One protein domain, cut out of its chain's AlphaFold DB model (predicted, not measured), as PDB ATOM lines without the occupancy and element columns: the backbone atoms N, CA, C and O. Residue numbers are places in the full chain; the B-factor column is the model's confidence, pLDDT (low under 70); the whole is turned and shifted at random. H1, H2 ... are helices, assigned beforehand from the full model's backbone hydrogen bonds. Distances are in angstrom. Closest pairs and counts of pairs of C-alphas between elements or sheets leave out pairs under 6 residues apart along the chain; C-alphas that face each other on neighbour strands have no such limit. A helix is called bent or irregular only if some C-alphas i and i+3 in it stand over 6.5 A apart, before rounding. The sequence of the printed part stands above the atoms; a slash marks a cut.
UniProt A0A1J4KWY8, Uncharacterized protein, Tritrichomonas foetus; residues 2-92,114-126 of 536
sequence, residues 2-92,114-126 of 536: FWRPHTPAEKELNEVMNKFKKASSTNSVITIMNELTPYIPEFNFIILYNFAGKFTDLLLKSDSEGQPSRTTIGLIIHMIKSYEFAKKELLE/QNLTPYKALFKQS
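AT A GLANCE: This is residues 2 to 92 and 114 to 126 of the 536 residues of an uncharacterized protein of Tritrichomonas foetus (UniProt A0A1J4KWY8). Two helical hairpins, H1 with H2 and H3 with H4, sit together as a four-helix bundle running up and down, with the short H5 packed on H3. The long H4 lies along the longest axis and meets H2 and H3 with its first part alone, while H1 and H3 come near each other without clearly touching. The printed part has 104 residues, with five named helices in the order H1, H2, H3, H4, H5 and no named strand, and its class is all helix. The whole is compact, with a radius of gyration of the C-alphas of 13.7 A, yet elongated in outline, spanning 45 by 26 by 24 A.

IN THESE COORDINATES: H1, residues 8 to 22, begins at C-alpha 8 at (11.463, -1.518, 38.114) and is 21.5 A long. H2, residues 26 to 35, is 14.6 A long. H3, residues 44 to 58, is 17.5 A long and irregular: C-alphas 50 and 53 are 7.9 A apart, and its line is a rough one. H4, residues 68 to 92, is the longest helix at 36.1 A and ends at C-alpha 92 at (24.949, -20.762, 20.442). H5, residues 120 to 123, ends at C-alpha 123 at (3.212, -7.336, 9.803).

HOW THE PARTS SIT: In the bundle of H1, H2, H3 and H4, each helix runs against the one before it. H1 touches H2 with residues 16 to 20 alone; the closest C-alphas, of Phe 20 and Ile 32, are 6.0 A apart. This helical hairpin has a shallow tilt of 14 degrees, opposite ways. H2 touches residues 68 to 75 of H4, with the C-alphas of Ile 30 and Pro 68 closest at 6.1 A; their tilt is a shallow 13 degrees, the same way. H3 and H4 form the other helical hairpin, at a shallow tilt of 28 degrees, opposite ways. H4 touches H3 with residues 68 to 79 alone, and the C-alphas of Leu 58 and Ser 69 are closest at 5.5 A. H1 and H3 are close but not clearly touching, with the C-alphas of Met 17 and Ile 47 closest at 7.6 A. H5 touches H3, where the C-alphas of Ala 52 and Leu 122 are closest at 5.6 A. H1 and H4 are apart, as are H2 and H3. In H1, H2 and H4 every O i to N i+4 pair is within hydrogen-bond range; in H3 9 of 11 are, and H5 is too short for such a pair.

THE WHOLE: The C-alphas farthest apart, of Ser 64 and Glu 92, are 44.7 A apart. Residues 93 to 113 are not printed, and C-alphas 92 and 114 are 17.1 A apart across this cut. Of the links printed whole, H1 to H2 is tight, the other two are short, and none is long. The mean pLDDT of the printed part is 85.1; residue 2, residues 62 to 66 and residue 114 are under 70.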
ATOM      1  N   PHE A   2      -3.641  -7.115  28.371       57.97
ATOM      2  CA  PHE A   2      -3.435  -6.239  29.526       57.97
ATOM      3  C   PHE A   2      -2.081  -6.580  30.149       57.97
ATOM      4  O   PHE A   2      -1.995  -7.485  30.973       57.97
ATOM      5  N   TRP A   3      -1.018  -5.905  29.710       77.75
ATOM      6  CA  TRP A   3       0.280  -5.978  30.385       77.75
ATOM      7  C   TRP A   3       0.241  -5.093  31.636       77.75
ATOM      8  O   TRP A   3      -0.276  -3.974  31.590       77.75
ATOM      9  N   ARG A   4       0.737  -5.613  32.762       78.62
ATOM     10  CA  ARG A   4       0.859  -4.881  34.026       78.62
ATOM     11  C   ARG A   4       2.334  -4.896  34.438       78.62
ATOM     12  O   ARG A   4       2.863  -5.989  34.602       78.62
ATOM     13  N   PRO A   5       2.984  -3.733  34.606       82.12
ATOM     14  CA  PRO A   5       4.395  -3.678  34.963       82.12
ATOM     15  C   PRO A   5       4.615  -4.153  36.405       82.12
ATOM     16  O   PRO A   5       3.906  -3.735  37.329       82.12
ATOM     17  N   HIS A   6       5.597  -5.025  36.603       82.50
ATOM     18  CA  HIS A   6       5.930  -5.640  37.886       82.50
ATOM     19  C   HIS A   6       7.364  -5.320  38.322       82.50
ATOM     20  O   HIS A   6       7.576  -5.014  39.498       82.50
ATOM     21  N   THR A   7       8.327  -5.303  37.399       86.12
ATOM     22  CA  THR A   7       9.728  -4.957  37.701       86.12
ATOM     23  C   THR A   7       9.982  -3.439  37.646       86.12
ATOM     24  O   THR A   7       9.185  -2.704  37.057       86.12
ATOM     25  N   PRO A   8      11.075  -2.925  38.250       86.00
ATOM     26  CA  PRO A   8      11.463  -1.518  38.114       86.00
ATOM     27  C   PRO A   8      11.611  -1.080  36.650       86.00
ATOM     28  O   PRO A   8      10.989  -0.100  36.250       86.00
ATOM     29  N   ALA A   9      12.309  -1.874  35.830       84.69
ATOM     30  CA  ALA A   9      12.486  -1.609  34.402       84.69
ATOM     31  C   ALA A   9      11.151  -1.582  33.635       84.69
ATOM     32  O   ALA A   9      10.935  -0.727  32.781       84.69
ATOM     33  N   GLU A  10      10.206  -2.468  33.974       87.31
ATOM     34  CA  GLU A  10       8.865  -2.454  33.381       87.31
ATOM     35  C   GLU A  10       8.062  -1.205  33.775       87.31
ATOM     36  O   GLU A  10       7.309  -0.666  32.963       87.31
ATOM     37  N   LYS A  11       8.201  -0.722  35.016       89.00
ATOM     38  CA  LYS A  11       7.534   0.510  35.461       89.00
ATOM     39  C   LYS A  11       8.092   1.730  34.732       89.00
ATOM     40  O   LYS A  11       7.299   2.530  34.239       89.00
ATOM     41  N   GLU A  12       9.413   1.825  34.594       90.50
ATOM     42  CA  GLU A  12      10.072   2.887  33.826       90.50
ATOM     43  C   GLU A  12       9.665   2.852  32.349       90.50
ATOM     44  O   GLU A  12       9.228   3.867  31.804       90.50
ATOM     45  N   LEU A  13       9.681   1.672  31.717       90.81
ATOM     46  CA  LEU A  13       9.200   1.511  30.346       90.81
ATOM     47  C   LEU A  13       7.740   1.964  30.216       90.81
ATOM     48  O   LEU A  13       7.388   2.661  29.268       90.81
ATOM     49  N   ASN A  14       6.874   1.612  31.169       90.38
ATOM     50  CA  ASN A  14       5.483   2.060  31.163       90.38
ATOM     51  C   ASN A  14       5.367   3.593  31.241       90.38
ATOM     52  O   ASN A  14       4.504   4.176  30.581       90.38
ATOM     53  N   GLU A  15       6.230   4.271  31.999       90.31
ATOM     54  CA  GLU A  15       6.294   5.737  32.020       90.31
ATOM     55  C   GLU A  15       6.734   6.312  30.671       90.31
ATOM     56  O   GLU A  15       6.050   7.195  30.144       90.31
ATOM     57  N   VAL A  16       7.805   5.780  30.071       91.25
ATOM     58  CA  VAL A  16       8.289   6.185  28.736       91.25
ATOM     59  C   VAL A  16       7.197   5.981  27.681       91.25
ATOM     60  O   VAL A  16       6.889   6.889  26.908       91.25
ATOM     61  N   MET A  17       6.513   4.835  27.695       90.56
ATOM     62  CA  MET A  17       5.392   4.542  26.798       90.56
ATOM     63  C   MET A  17       4.207   5.496  27.011       90.56
ATOM     64  O   MET A  17       3.595   5.960  26.045       90.56
ATOM     65  N   ASN A  18       3.888   5.852  28.258       89.38
ATOM     66  CA  ASN A  18       2.841   6.830  28.557       89.38
ATOM     67  C   ASN A  18       3.205   8.238  28.068       89.38
ATOM     68  O   ASN A  18       2.333   8.936  27.536       89.38
ATOM     69  N   LYS A  19       4.477   8.646  28.192       90.69
ATOM     70  CA  LYS A  19       4.987   9.884  27.580       90.69
ATOM     71  C   LYS A  19       4.847   9.813  26.062       90.69
ATOM     72  O   LYS A  19       4.277  10.724  25.464       90.69
ATOM     73  N   PHE A  20       5.257   8.705  25.443       88.81
ATOM     74  CA  PHE A  20       5.189   8.531  23.992       88.81
ATOM     75  C   PHE A  20       3.756   8.603  23.464       88.81
ATOM     76  O   PHE A  20       3.503   9.209  22.423       88.81
ATOM     77  N   LYS A  21       2.789   8.035  24.192       87.25
ATOM     78  CA  LYS A  21       1.366   8.095  23.839       87.25
ATOM     79  C   LYS A  21       0.828   9.529  23.830       87.25
ATOM     80  O   LYS A  21       0.030   9.860  22.957       87.25
ATOM     81  N   LYS A  22       1.274  10.366  24.773       87.44
ATOM     82  CA  LYS A  22       0.857  11.773  24.920       87.44
ATOM     83  C   LYS A  22       1.663  12.751  24.058       87.44
ATOM     84  O   LYS A  22       1.227  13.881  23.868       87.44
ATOM     85  N   ALA A  23       2.818  12.331  23.543       83.50
ATOM     86  CA  ALA A  23       3.704  13.164  22.740       83.50
ATOM     87  C   ALA A  23       3.037  13.613  21.430       83.50
ATOM     88  O   ALA A  23       2.636  12.775  20.610       83.50
ATOM     89  N   SER A  24       2.952  14.934  21.251       77.06
ATOM     90  CA  SER A  24       2.342  15.604  20.098       77.06
ATOM     91  C   SER A  24       3.334  16.412  19.257       77.06
ATOM     92  O   SER A  24       3.089  16.581  18.066       77.06
ATOM     93  N   SER A  25       4.456  16.876  19.826       81.12
ATOM     94  CA  SER A  25       5.483  17.625  19.086       81.12
ATOM     95  C   SER A  25       6.572  16.709  18.520       81.12
ATOM     96  O   SER A  25       6.978  15.749  19.178       81.12
ATOM     97  N   THR A  26       7.092  17.031  17.333       76.50
ATOM     98  CA  THR A  26       8.127  16.249  16.632       76.50
ATOM     99  C   THR A  26       9.363  15.983  17.497       76.50
ATOM    100  O   THR A  26       9.762  14.829  17.655       76.50
ATOM    101  N   ASN A  27       9.898  17.011  18.162       78.62
ATOM    102  CA  ASN A  27      11.057  16.861  19.047       78.62
ATOM    103  C   ASN A  27      10.764  15.955  20.251       78.62
ATOM    104  O   ASN A  27      11.590  15.114  20.594       78.62
ATOM    105  N   SER A  28       9.574  16.060  20.858       81.06
ATOM    106  CA  SER A  28       9.201  15.172  21.969       81.06
ATOM    107  C   SER A  28       9.099  13.712  21.524       81.06
ATOM    108  O   SER A  28       9.576  12.823  22.222       81.06
ATOM    109  N   VAL A  29       8.540  13.461  20.335       84.00
ATOM    110  CA  VAL A  29       8.439  12.120  19.745       84.00
ATOM    111  C   VAL A  29       9.832  11.530  19.527       84.00
ATOM    112  O   VAL A  29      10.064  10.399  19.938       84.00
ATOM    113  N   ILE A  30      10.768  12.290  18.954       84.12
ATOM    114  CA  ILE A  30      12.139  11.827  18.688       84.12
ATOM    115  C   ILE A  30      12.885  11.494  19.983       84.12
ATOM    116  O   ILE A  30      13.450  10.406  20.091       84.12
ATOM    117  N   THR A  31      12.861  12.391  20.973       85.50
ATOM    118  CA  THR A  31      13.539  12.167  22.259       85.50
ATOM    119  C   THR A  31      13.013  10.913  22.945       85.50
ATOM    120  O   THR A  31      13.793  10.050  23.339       85.50
ATOM    121  N   ILE A  32      11.689  10.756  23.004       86.19
ATOM    122  CA  ILE A  32      11.071   9.609  23.673       86.19
ATOM    123  C   ILE A  32      11.333   8.301  22.906       86.19
ATOM    124  O   ILE A  32      11.465   7.250  23.523       86.19
ATOM    125  N   MET A  33      11.457   8.328  21.574       86.31
ATOM    126  CA  MET A  33      11.848   7.131  20.817       86.31
ATOM    127  C   MET A  33      13.258   6.658  21.167       86.31
ATOM    128  O   MET A  33      13.480   5.456  21.272       86.31
ATOM    129  N   ASN A  34      14.190   7.582  21.405       87.06
ATOM    130  CA  ASN A  34      15.532   7.223  21.854       87.06
ATOM    131  C   ASN A  34      15.514   6.627  23.271       87.06
ATOM    132  O   ASN A  34      16.258   5.682  23.527       87.06
ATOM    133  N   GLU A  35      14.617   7.098  24.150       91.06
ATOM    134  CA  GLU A  35      14.394   6.528  25.492       91.06
ATOM    135  C   GLU A  35      13.867   5.079  25.457       91.06
ATOM    136  O   GLU A  35      13.987   4.372  26.451       91.06
ATOM    137  N   LEU A  36      13.321   4.596  24.330       90.94
ATOM    138  CA  LEU A  36      12.892   3.196  24.186       90.94
ATOM    139  C   LEU A  36      14.059   2.232  23.914       90.94
ATOM    140  O   LEU A  36      13.921   1.035  24.160       90.94
ATOM    141  N   THR A  37      15.194   2.735  23.419       89.88
ATOM    142  CA  THR A  37      16.360   1.930  23.004       89.88
ATOM    143  C   THR A  37      16.872   0.972  24.088       89.88
ATOM    144  O   THR A  37      17.076  -0.196  23.768       89.88
ATOM    145  N   PRO A  38      17.025   1.383  25.364       92.12
ATOM    146  CA  PRO A  38      17.550   0.506  26.417       92.12
ATOM    147  C   PRO A  38      16.674  -0.715  26.732       92.12
ATOM    148  O   PRO A  38      17.145  -1.648  27.370       92.12
ATOM    149  N   TYR A  39      15.408  -0.716  26.305       90.38
ATOM    150  CA  TYR A  39      14.440  -1.785  26.579       90.38
ATOM    151  C   TYR A  39      14.330  -2.802  25.426       90.38
ATOM    152  O   TYR A  39      13.489  -3.704  25.448       90.38
ATOM    153  N   ILE A  40      15.151  -2.651  24.385       90.94
ATOM    154  CA  ILE A  40      15.202  -3.520  23.208       90.94
ATOM    155  C   ILE A  40      16.384  -4.493  23.371       90.94
ATOM    156  O   ILE A  40      17.472  -4.049  23.726       90.94
ATOM    157  N   PRO A  41      16.229  -5.803  23.078       89.44
ATOM    158  CA  PRO A  41      15.075  -6.448  22.441       89.44
ATOM    159  C   PRO A  41      14.031  -7.007  23.421       89.44
ATOM    160  O   PRO A  41      12.967  -7.443  22.982       89.44
ATOM    161  N   GLU A  42      14.315  -6.997  24.726       86.56
ATOM    162  CA  GLU A  42      13.541  -7.681  25.776       86.56
ATOM    163  C   GLU A  42      12.049  -7.322  25.775       86.56
ATOM    164  O   GLU A  42      11.197  -8.189  25.973       86.56
ATOM    165  N   PHE A  43      11.725  -6.061  25.481       88.94
ATOM    166  CA  PHE A  43      10.356  -5.551  25.478       88.94
ATOM    167  C   PHE A  43       9.814  -5.231  24.076       88.94
ATOM    168  O   PHE A  43       8.776  -4.572  23.961       88.94
ATOM    169  N   ASN A  44      10.452  -5.732  23.007       89.62
ATOM    170  CA  ASN A  44      10.026  -5.516  21.615       89.62
ATOM    171  C   ASN A  44       8.534  -5.798  21.413       89.62
ATOM    172  O   ASN A  44       7.805  -4.966  20.868       89.62
ATOM    173  N   PHE A  45       8.061  -6.949  21.896       87.00
ATOM    174  CA  PHE A  45       6.665  -7.342  21.756       87.00
ATOM    175  C   PHE A  45       5.698  -6.337  22.408       87.00
ATOM    176  O   PHE A  45       4.693  -5.976  21.797       87.00
ATOM    177  N   ILE A  46       6.003  -5.839  23.613       88.44
ATOM    178  CA  ILE A  46       5.145  -4.885  24.337       88.44
ATOM    179  C   ILE A  46       5.160  -3.516  23.657       88.44
ATOM    180  O   ILE A  46       4.096  -2.923  23.445       88.44
ATOM    181  N   ILE A  47       6.344  -3.028  23.281       91.19
ATOM    182  CA  ILE A  47       6.509  -1.735  22.609       91.19
ATOM    183  C   ILE A  47       5.733  -1.743  21.288       91.19
ATOM    184  O   ILE A  47       4.899  -0.869  21.039       91.19
ATOM    185  N   LEU A  48       5.940  -2.764  20.456       91.56
ATOM    186  CA  LEU A  48       5.311  -2.841  19.142       91.56
ATOM    187  C   LEU A  48       3.817  -3.159  19.216       91.56
ATOM    188  O   LEU A  48       3.053  -2.623  18.417       91.56
ATOM    189  N   TYR A  49       3.357  -3.950  20.189       88.94
ATOM    190  CA  TYR A  49       1.921  -4.169  20.390       88.94
ATOM    191  C   TYR A  49       1.168  -2.846  20.625       88.94
ATOM    192  O   TYR A  49       0.054  -2.678  20.133       88.94
ATOM    193  N   ASN A  50       1.780  -1.899  21.343       88.56
ATOM    194  CA  ASN A  50       1.163  -0.608  21.651       88.56
ATOM    195  C   ASN A  50       1.395   0.459  20.572       88.56
ATOM    196  O   ASN A  50       0.536   1.324  20.383       88.56
ATOM    197  N   PHE A  51       2.534   0.422  19.873       92.38
ATOM    198  CA  PHE A  51       2.975   1.541  19.032       92.38
ATOM    199  C   PHE A  51       3.296   1.197  17.576       92.38
ATOM    200  O   PHE A  51       3.631   2.114  16.832       92.38
ATOM    201  N   ALA A  52       3.120  -0.047  17.114       91.62
ATOM    202  CA  ALA A  52       3.370  -0.412  15.712       91.62
ATOM    203  C   ALA A  52       2.609   0.477  14.711       91.62
ATOM    204  O   ALA A  52       3.185   0.898  13.708       91.62
ATOM    205  N   GLY A  53       1.348   0.819  14.998       90.38
ATOM    206  CA  GLY A  53       0.576   1.755  14.171       90.38
ATOM    207  C   GLY A  53       1.191   3.159  14.149       90.38
ATOM    208  O   GLY A  53       1.416   3.717  13.080       90.38
ATOM    209  N   LYS A  54       1.578   3.690  15.319       90.25
ATOM    210  CA  LYS A  54       2.225   5.008  15.427       90.25
ATOM    211  C   LYS A  54       3.577   5.035  14.707       90.25
ATOM    212  O   LYS A  54       3.859   6.003  14.014       90.25
ATOM    213  N   PHE A  55       4.388   3.981  14.817       91.81
ATOM    214  CA  PHE A  55       5.635   3.861  14.055       91.81
ATOM    215  C   PHE A  55       5.373   3.791  12.551       91.81
ATOM    216  O   PHE A  55       6.032   4.492  11.792       91.81
ATOM    217  N   THR A  56       4.366   3.025  12.124       91.44
ATOM    218  CA  THR A  56       3.972   2.948  10.710       91.44
ATOM    219  C   THR A  56       3.616   4.325  10.155       91.44
ATOM    220  O   THR A  56       4.096   4.689   9.085       91.44
ATOM    221  N   ASP A  57       2.847   5.124  10.897       89.19
ATOM    222  CA  ASP A  57       2.474   6.482  10.487       89.19
ATOM    223  C   ASP A  57       3.666   7.454  10.477       89.19
ATOM    224  O   ASP A  57       3.718   8.365   9.650       89.19
ATOM    225  N   LEU A  58       4.633   7.277  11.384       89.19
ATOM    226  CA  LEU A  58       5.828   8.122  11.473       89.19
ATOM    227  C   LEU A  58       6.839   7.868  10.345       89.19
ATOM    228  O   LEU A  58       7.630   8.766  10.061       89.19
ATOM    229  N   LEU A  59       6.789   6.716   9.660       87.75
ATOM    230  CA  LEU A  59       7.700   6.394   8.548       87.75
ATOM    231  C   LEU A  59       7.693   7.451   7.433       87.75
ATOM    232  O   LEU A  59       8.739   7.705   6.843       87.75
ATOM    233  N   LEU A  60       6.545   8.078   7.151       82.69
ATOM    234  CA  LEU A  60       6.407   9.077   6.082       82.69
ATOM    235  C   LEU A  60       6.378  10.529   6.581       82.69
ATOM    236  O   LEU A  60       6.382  11.450   5.762       82.69
ATOM    237  N   LYS A  61       6.366  10.774   7.899       76.00
ATOM    238  CA  LYS A  61       6.374  12.149   8.422       76.00
ATOM    239  C   LYS A  61       7.768  12.751   8.274       76.00
ATOM    240  O   LYS A  61       8.721  12.294   8.901       76.00
ATOM    241  N   SER A  62       7.869  13.778   7.436       58.69
ATOM    242  CA  SER A  62       9.092  14.542   7.199       58.69
ATOM    243  C   SER A  62       8.787  16.030   7.348       58.69
ATOM    244  O   SER A  62       8.254  16.645   6.434       58.69
ATOM    245  N   ASP A  63       9.146  16.586   8.504       50.31
ATOM    246  CA  ASP A  63       9.214  18.033   8.707       50.31
ATOM    247  C   ASP A  63      10.691  18.459   8.691       50.31
ATOM    248  O   ASP A  63      11.587  17.673   9.016       50.31
ATOM    249  N   SER A  64      10.946  19.701   8.278       46.03
ATOM    250  CA  SER A  64      12.266  20.298   8.021       46.03
ATOM    251  C   SER A  64      13.201  20.396   9.236       46.03
ATOM    252  O   SER A  64      14.366  20.749   9.075       46.03
ATOM    253  N   GLU A  65      12.738  20.044  10.436       43.81
ATOM    254  CA  GLU A  65      13.502  20.101  11.684       43.81
ATOM    255  C   GLU A  65      13.465  18.734  12.388       43.81
ATOM    256  O   GLU A  65      12.559  18.435  13.159       43.81
ATOM    257  N   GLY A  66      14.454  17.882  12.087       51.94
ATOM    258  CA  GLY A  66      14.637  16.568  12.716       51.94
ATOM    259  C   GLY A  66      13.633  15.523  12.226       51.94
ATOM    260  O   GLY A  66      12.510  15.466  12.696       51.94
ATOM    261  N   GLN A  67      14.035  14.668  11.284       70.94
ATOM    262  CA  GLN A  67      13.131  13.743  10.588       70.94
ATOM    263  C   GLN A  67      12.610  12.618  11.519       70.94
ATOM    264  O   GLN A  67      13.367  11.680  11.792       70.94
ATOM    265  N   PRO A  68      11.327  12.625  11.955       71.44
ATOM    266  CA  PRO A  68      10.763  11.527  12.750       71.44
ATOM    267  C   PRO A  68      10.831  10.182  12.013       71.44
ATOM    268  O   PRO A  68      11.004   9.136  12.642       71.44
ATOM    269  N   SER A  69      10.754  10.208  10.679       82.19
ATOM    270  CA  SER A  69      10.963   9.040   9.823       82.19
ATOM    271  C   SER A  69      12.339   8.405  10.033       82.19
ATOM    272  O   SER A  69      12.429   7.193  10.215       82.19
ATOM    273  N   ARG A  70      13.414   9.203  10.099       84.75
ATOM    274  CA  ARG A  70      14.788   8.716  10.298       84.75
ATOM    275  C   ARG A  70      14.965   8.055  11.661       84.75
ATOM    276  O   ARG A  70      15.539   6.970  11.727       84.75
ATOM    277  N   THR A  71      14.445   8.665  12.724       87.31
ATOM    278  CA  THR A  71      14.480   8.075  14.074       87.31
ATOM    279  C   THR A  71      13.663   6.786  14.132       87.31
ATOM    280  O   THR A  71      14.103   5.806  14.723       87.31
ATOM    281  N   THR A  72      12.515   6.743  13.452       90.94
ATOM    282  CA  THR A  72      11.682   5.533  13.360       90.94
ATOM    283  C   THR A  72      12.389   4.399  12.629       90.94
ATOM    284  O   THR A  72      12.433   3.281  13.137       90.94
ATOM    285  N   ILE A  73      12.999   4.685  11.478       91.25
ATOM    286  CA  ILE A  73      13.812   3.720  10.726       91.25
ATOM    287  C   ILE A  73      14.972   3.217  11.595       91.25
ATOM    288  O   ILE A  73      15.193   2.012  11.682       91.25
ATOM    289  N   GLY A  74      15.682   4.124  12.276       91.00
ATOM    290  CA  GLY A  74      16.787   3.776  13.172       91.00
ATOM    291  C   GLY A  74      16.359   2.855  14.315       91.00
ATOM    292  O   GLY A  74      17.023   1.851  14.569       91.00
ATOM    293  N   LEU A  75      15.220   3.144  14.948       93.31
ATOM    294  CA  LEU A  75      14.668   2.317  16.018       93.31
ATOM    295  C   LEU A  75      14.290   0.918  15.515       93.31
ATOM    296  O   LEU A  75      14.660  -0.069  16.144       93.31
ATOM    297  N   ILE A  76      13.610   0.813  14.367       94.88
ATOM    298  CA  ILE A  76      13.243  -0.486  13.774       94.88
ATOM    299  C   ILE A  76      14.499  -1.304  13.448       94.88
ATOM    300  O   ILE A  76      14.552  -2.493  13.752       94.88
ATOM    301  N   ILE A  77      15.537  -0.676  12.888       94.81
ATOM    302  CA  ILE A  77      16.818  -1.348  12.625       94.81
ATOM    303  C   ILE A  77      17.457  -1.842  13.917       94.81
ATOM    304  O   ILE A  77      17.957  -2.964  13.953       94.81
ATOM    305  N   HIS A  78      17.445  -1.026  14.972       94.50
ATOM    306  CA  HIS A  78      17.968  -1.440  16.269       94.50
ATOM    307  C   HIS A  78      17.190  -2.645  16.816       94.50
ATOM    308  O   HIS A  78      17.805  -3.623  17.225       94.50
ATOM    309  N   MET A  79      15.856  -2.637  16.723       95.06
ATOM    310  CA  MET A  79      15.021  -3.778  17.114       95.06
ATOM    311  C   MET A  79      15.370  -5.060  16.350       95.06
ATOM    312  O   MET A  79      15.460  -6.119  16.970       95.06
ATOM    313  N   ILE A  80      15.593  -4.966  15.033       94.62
ATOM    314  CA  ILE A  80      16.003  -6.091  14.175       94.62
ATOM    315  C   ILE A  80      17.377  -6.619  14.587       94.62
ATOM    316  O   ILE A  80      17.508  -7.797  14.905       94.62
ATOM    317  N   LYS A  81      18.393  -5.752  14.636       94.00
ATOM    318  CA  LYS A  81      19.774  -6.162  14.926       94.00
ATOM    319  C   LYS A  81      19.922  -6.739  16.330       94.00
ATOM    320  O   LYS A  81      20.565  -7.772  16.498       94.00
ATOM    321  N   SER A  82      19.306  -6.106  17.327       92.31
ATOM    322  CA  SER A  82      19.325  -6.596  18.706       92.31
ATOM    323  C   SER A  82      18.592  -7.935  18.834       92.31
ATOM    324  O   SER A  82      19.049  -8.812  19.563       92.31
ATOM    325  N   TYR A  83      17.498  -8.138  18.087       91.31
ATOM    326  CA  TYR A  83      16.826  -9.439  18.011       91.31
ATOM    327  C   TYR A  83      17.707 -10.511  17.360       91.31
ATOM    328  O   TYR A  83      17.825 -11.606  17.906       91.31
ATOM    329  N   GLU A  84      18.329 -10.222  16.218       89.56
ATOM    330  CA  GLU A  84      19.208 -11.167  15.517       89.56
ATOM    331  C   GLU A  84      20.406 -11.573  16.383       89.56
ATOM    332  O   GLU A  84      20.734 -12.758  16.458       89.56
ATOM    333  N   PHE A  85      21.003 -10.611  17.093       88.94
ATOM    334  CA  PHE A  85      22.075 -10.858  18.053       88.94
ATOM    335  C   PHE A  85      21.609 -11.769  19.198       88.94
ATOM    336  O   PHE A  85      22.176 -12.843  19.391       88.94
ATOM    337  N   ALA A  86      20.515 -11.414  19.882       86.94
ATOM    338  CA  ALA A  86      19.976 -12.218  20.981       86.94
ATOM    339  C   ALA A  86      19.548 -13.626  20.525       86.94
ATOM    340  O   ALA A  86      19.753 -14.615  21.228       86.94
ATOM    341  N   LYS A  87      18.976 -13.751  19.319       84.88
ATOM    342  CA  LYS A  87      18.614 -15.046  18.723       84.88
ATOM    343  C   LYS A  87      19.852 -15.910  18.490       84.88
ATOM    344  O   LYS A  87      19.804 -17.106  18.765       84.88
ATOM    345  N   LYS A  88      20.945 -15.322  17.999       86.06
ATOM    346  CA  LYS A  88      22.212 -16.026  17.790       86.06
ATOM    347  C   LYS A  88      22.807 -16.507  19.116       86.06
ATOM    348  O   LYS A  88      23.144 -17.681  19.208       86.06
ATOM    349  N   GLU A  89      22.832 -15.666  20.150       85.00
ATOM    350  CA  GLU A  89      23.309 -16.057  21.487       85.00
ATOM    351  C   GLU A  89      22.485 -17.205  22.093       85.00
ATOM    352  O   GLU A  89      23.048 -18.151  22.643       85.00
ATOM    353  N   LEU A  90      21.157 -17.182  21.938       81.38
ATOM    354  CA  LEU A  90      20.285 -18.278  22.383       81.38
ATOM    355  C   LEU A  90      20.568 -19.595  21.637       81.38
ATOM    356  O   LEU A  90      20.515 -20.675  22.234       81.38
ATOM    357  N   LEU A  91      20.873 -19.523  20.338       77.75
ATOM    358  CA  LEU A  91      21.205 -20.685  19.503       77.75
ATOM    359  C   LEU A  91      22.624 -21.223  19.759       77.75
ATOM    360  O   LEU A  91      22.860 -22.422  19.637       77.75
ATOM    361  N   GLU A  92      23.575 -20.363  20.118       78.00
ATOM    362  CA  GLU A  92      24.949 -20.762  20.442       78.00
ATOM    363  C   GLU A  92      25.060 -21.293  21.876       78.00
ATOM    364  O   GLU A  92      25.660 -22.343  22.094       78.00
ATOM    365  N   GLN A 114      10.076 -15.834  20.306       69.81
ATOM    366  CA  GLN A 114       8.815 -15.227  19.881       69.81
ATOM    367  C   GLN A 114       8.421 -13.968  20.667       69.81
ATOM    368  O   GLN A 114       7.636 -13.179  20.146       69.81
ATOM    369  N   ASN A 115       8.944 -13.765  21.879       72.62
ATOM    370  CA  ASN A 115       8.701 -12.546  22.660       72.62
ATOM    371  C   ASN A 115       9.674 -11.409  22.300       72.62
ATOM    372  O   ASN A 115       9.363 -10.241  22.526       72.62
ATOM    373  N   LEU A 116      10.819 -11.744  21.700       82.94
ATOM    374  CA  LEU A 116      11.854 -10.792  21.287       82.94
ATOM    375  C   LEU A 116      11.664 -10.292  19.845       82.94
ATOM    376  O   LEU A 116      12.268  -9.295  19.452       82.94
ATOM    377  N   THR A 117      10.854 -10.987  19.041       86.44
ATOM    378  CA  THR A 117      10.710 -10.705  17.605       86.44
ATOM    379  C   THR A 117      10.104  -9.320  17.325       86.44
ATOM    380  O   THR A 117       9.037  -8.990  17.856       86.44
ATOM    381  N   PRO A 118      10.724  -8.512  16.446       90.62
ATOM    382  CA  PRO A 118      10.192  -7.209  16.066       90.62
ATOM    383  C   PRO A 118       9.162  -7.267  14.925       90.62
ATOM    384  O   PRO A 118       8.594  -6.243  14.552       90.62
ATOM    385  N   TYR A 119       8.890  -8.439  14.349       91.44
ATOM    386  CA  TYR A 119       8.178  -8.520  13.070       91.44
ATOM    387  C   TYR A 119       6.652  -8.623  13.219       91.44
ATOM    388  O   TYR A 119       5.901  -7.873  12.591       91.44
ATOM    389  N   LYS A 120       6.164  -9.499  14.112       89.50
ATOM    390  CA  LYS A 120       4.738  -9.892  14.217       89.50
ATOM    391  C   LYS A 120       3.748  -8.725  14.308       89.50
ATOM    392  O   LYS A 120       2.665  -8.785  13.729       89.50
ATOM    393  N   ALA A 121       4.067  -7.692  15.084       90.38
ATOM    394  CA  ALA A 121       3.170  -6.554  15.293       90.38
ATOM    395  C   ALA A 121       3.178  -5.568  14.113       90.38
ATOM    396  O   ALA A 121       2.140  -4.969  13.819       90.38
ATOM    397  N   LEU A 122       4.315  -5.437  13.421       92.94
ATOM    398  CA  LEU A 122       4.466  -4.598  12.231       92.94
ATOM    399  C   LEU A 122       3.840  -5.261  10.995       92.94
ATOM    400  O   LEU A 122       3.149  -4.580  10.245       92.94
ATOM    401  N   PHE A 123       3.926  -6.590  10.853       92.12
ATOM    402  CA  PHE A 123       3.212  -7.336   9.803       92.12
ATOM    403  C   PHE A 123       1.688  -7.132   9.821       92.12
ATOM    404  O   PHE A 123       1.035  -7.200   8.783       92.12
ATOM    405  N   LYS A 124       1.103  -6.874  10.997       91.12
ATOM    406  CA  LYS A 124      -0.340  -6.616  11.144       91.12
ATOM    407  C   LYS A 124      -0.758  -5.217  10.685       91.12
ATOM    408  O   LYS A 124      -1.953  -4.947  10.595       91.12
ATOM    409  N   GLN A 125       0.193  -4.320  10.430       93.31
ATOM    410  CA  GLN A 125      -0.094  -2.956  10.000       93.31
ATOM    411  C   GLN A 125      -0.249  -2.917   8.477       93.31
ATOM    412  O   GLN A 125       0.719  -3.071   7.736       93.31
ATOM    413  N   SER A 126      -1.469  -2.658   8.000       88.88
ATOM    414  CA  SER A 126      -1.798  -2.711   6.567       88.88
ATOM    415  C   SER A 126      -0.968  -1.761   5.696       88.88
ATOM    416  O   SER A 126      -0.666  -2.093   4.556       88.88
TER     417      SER A 126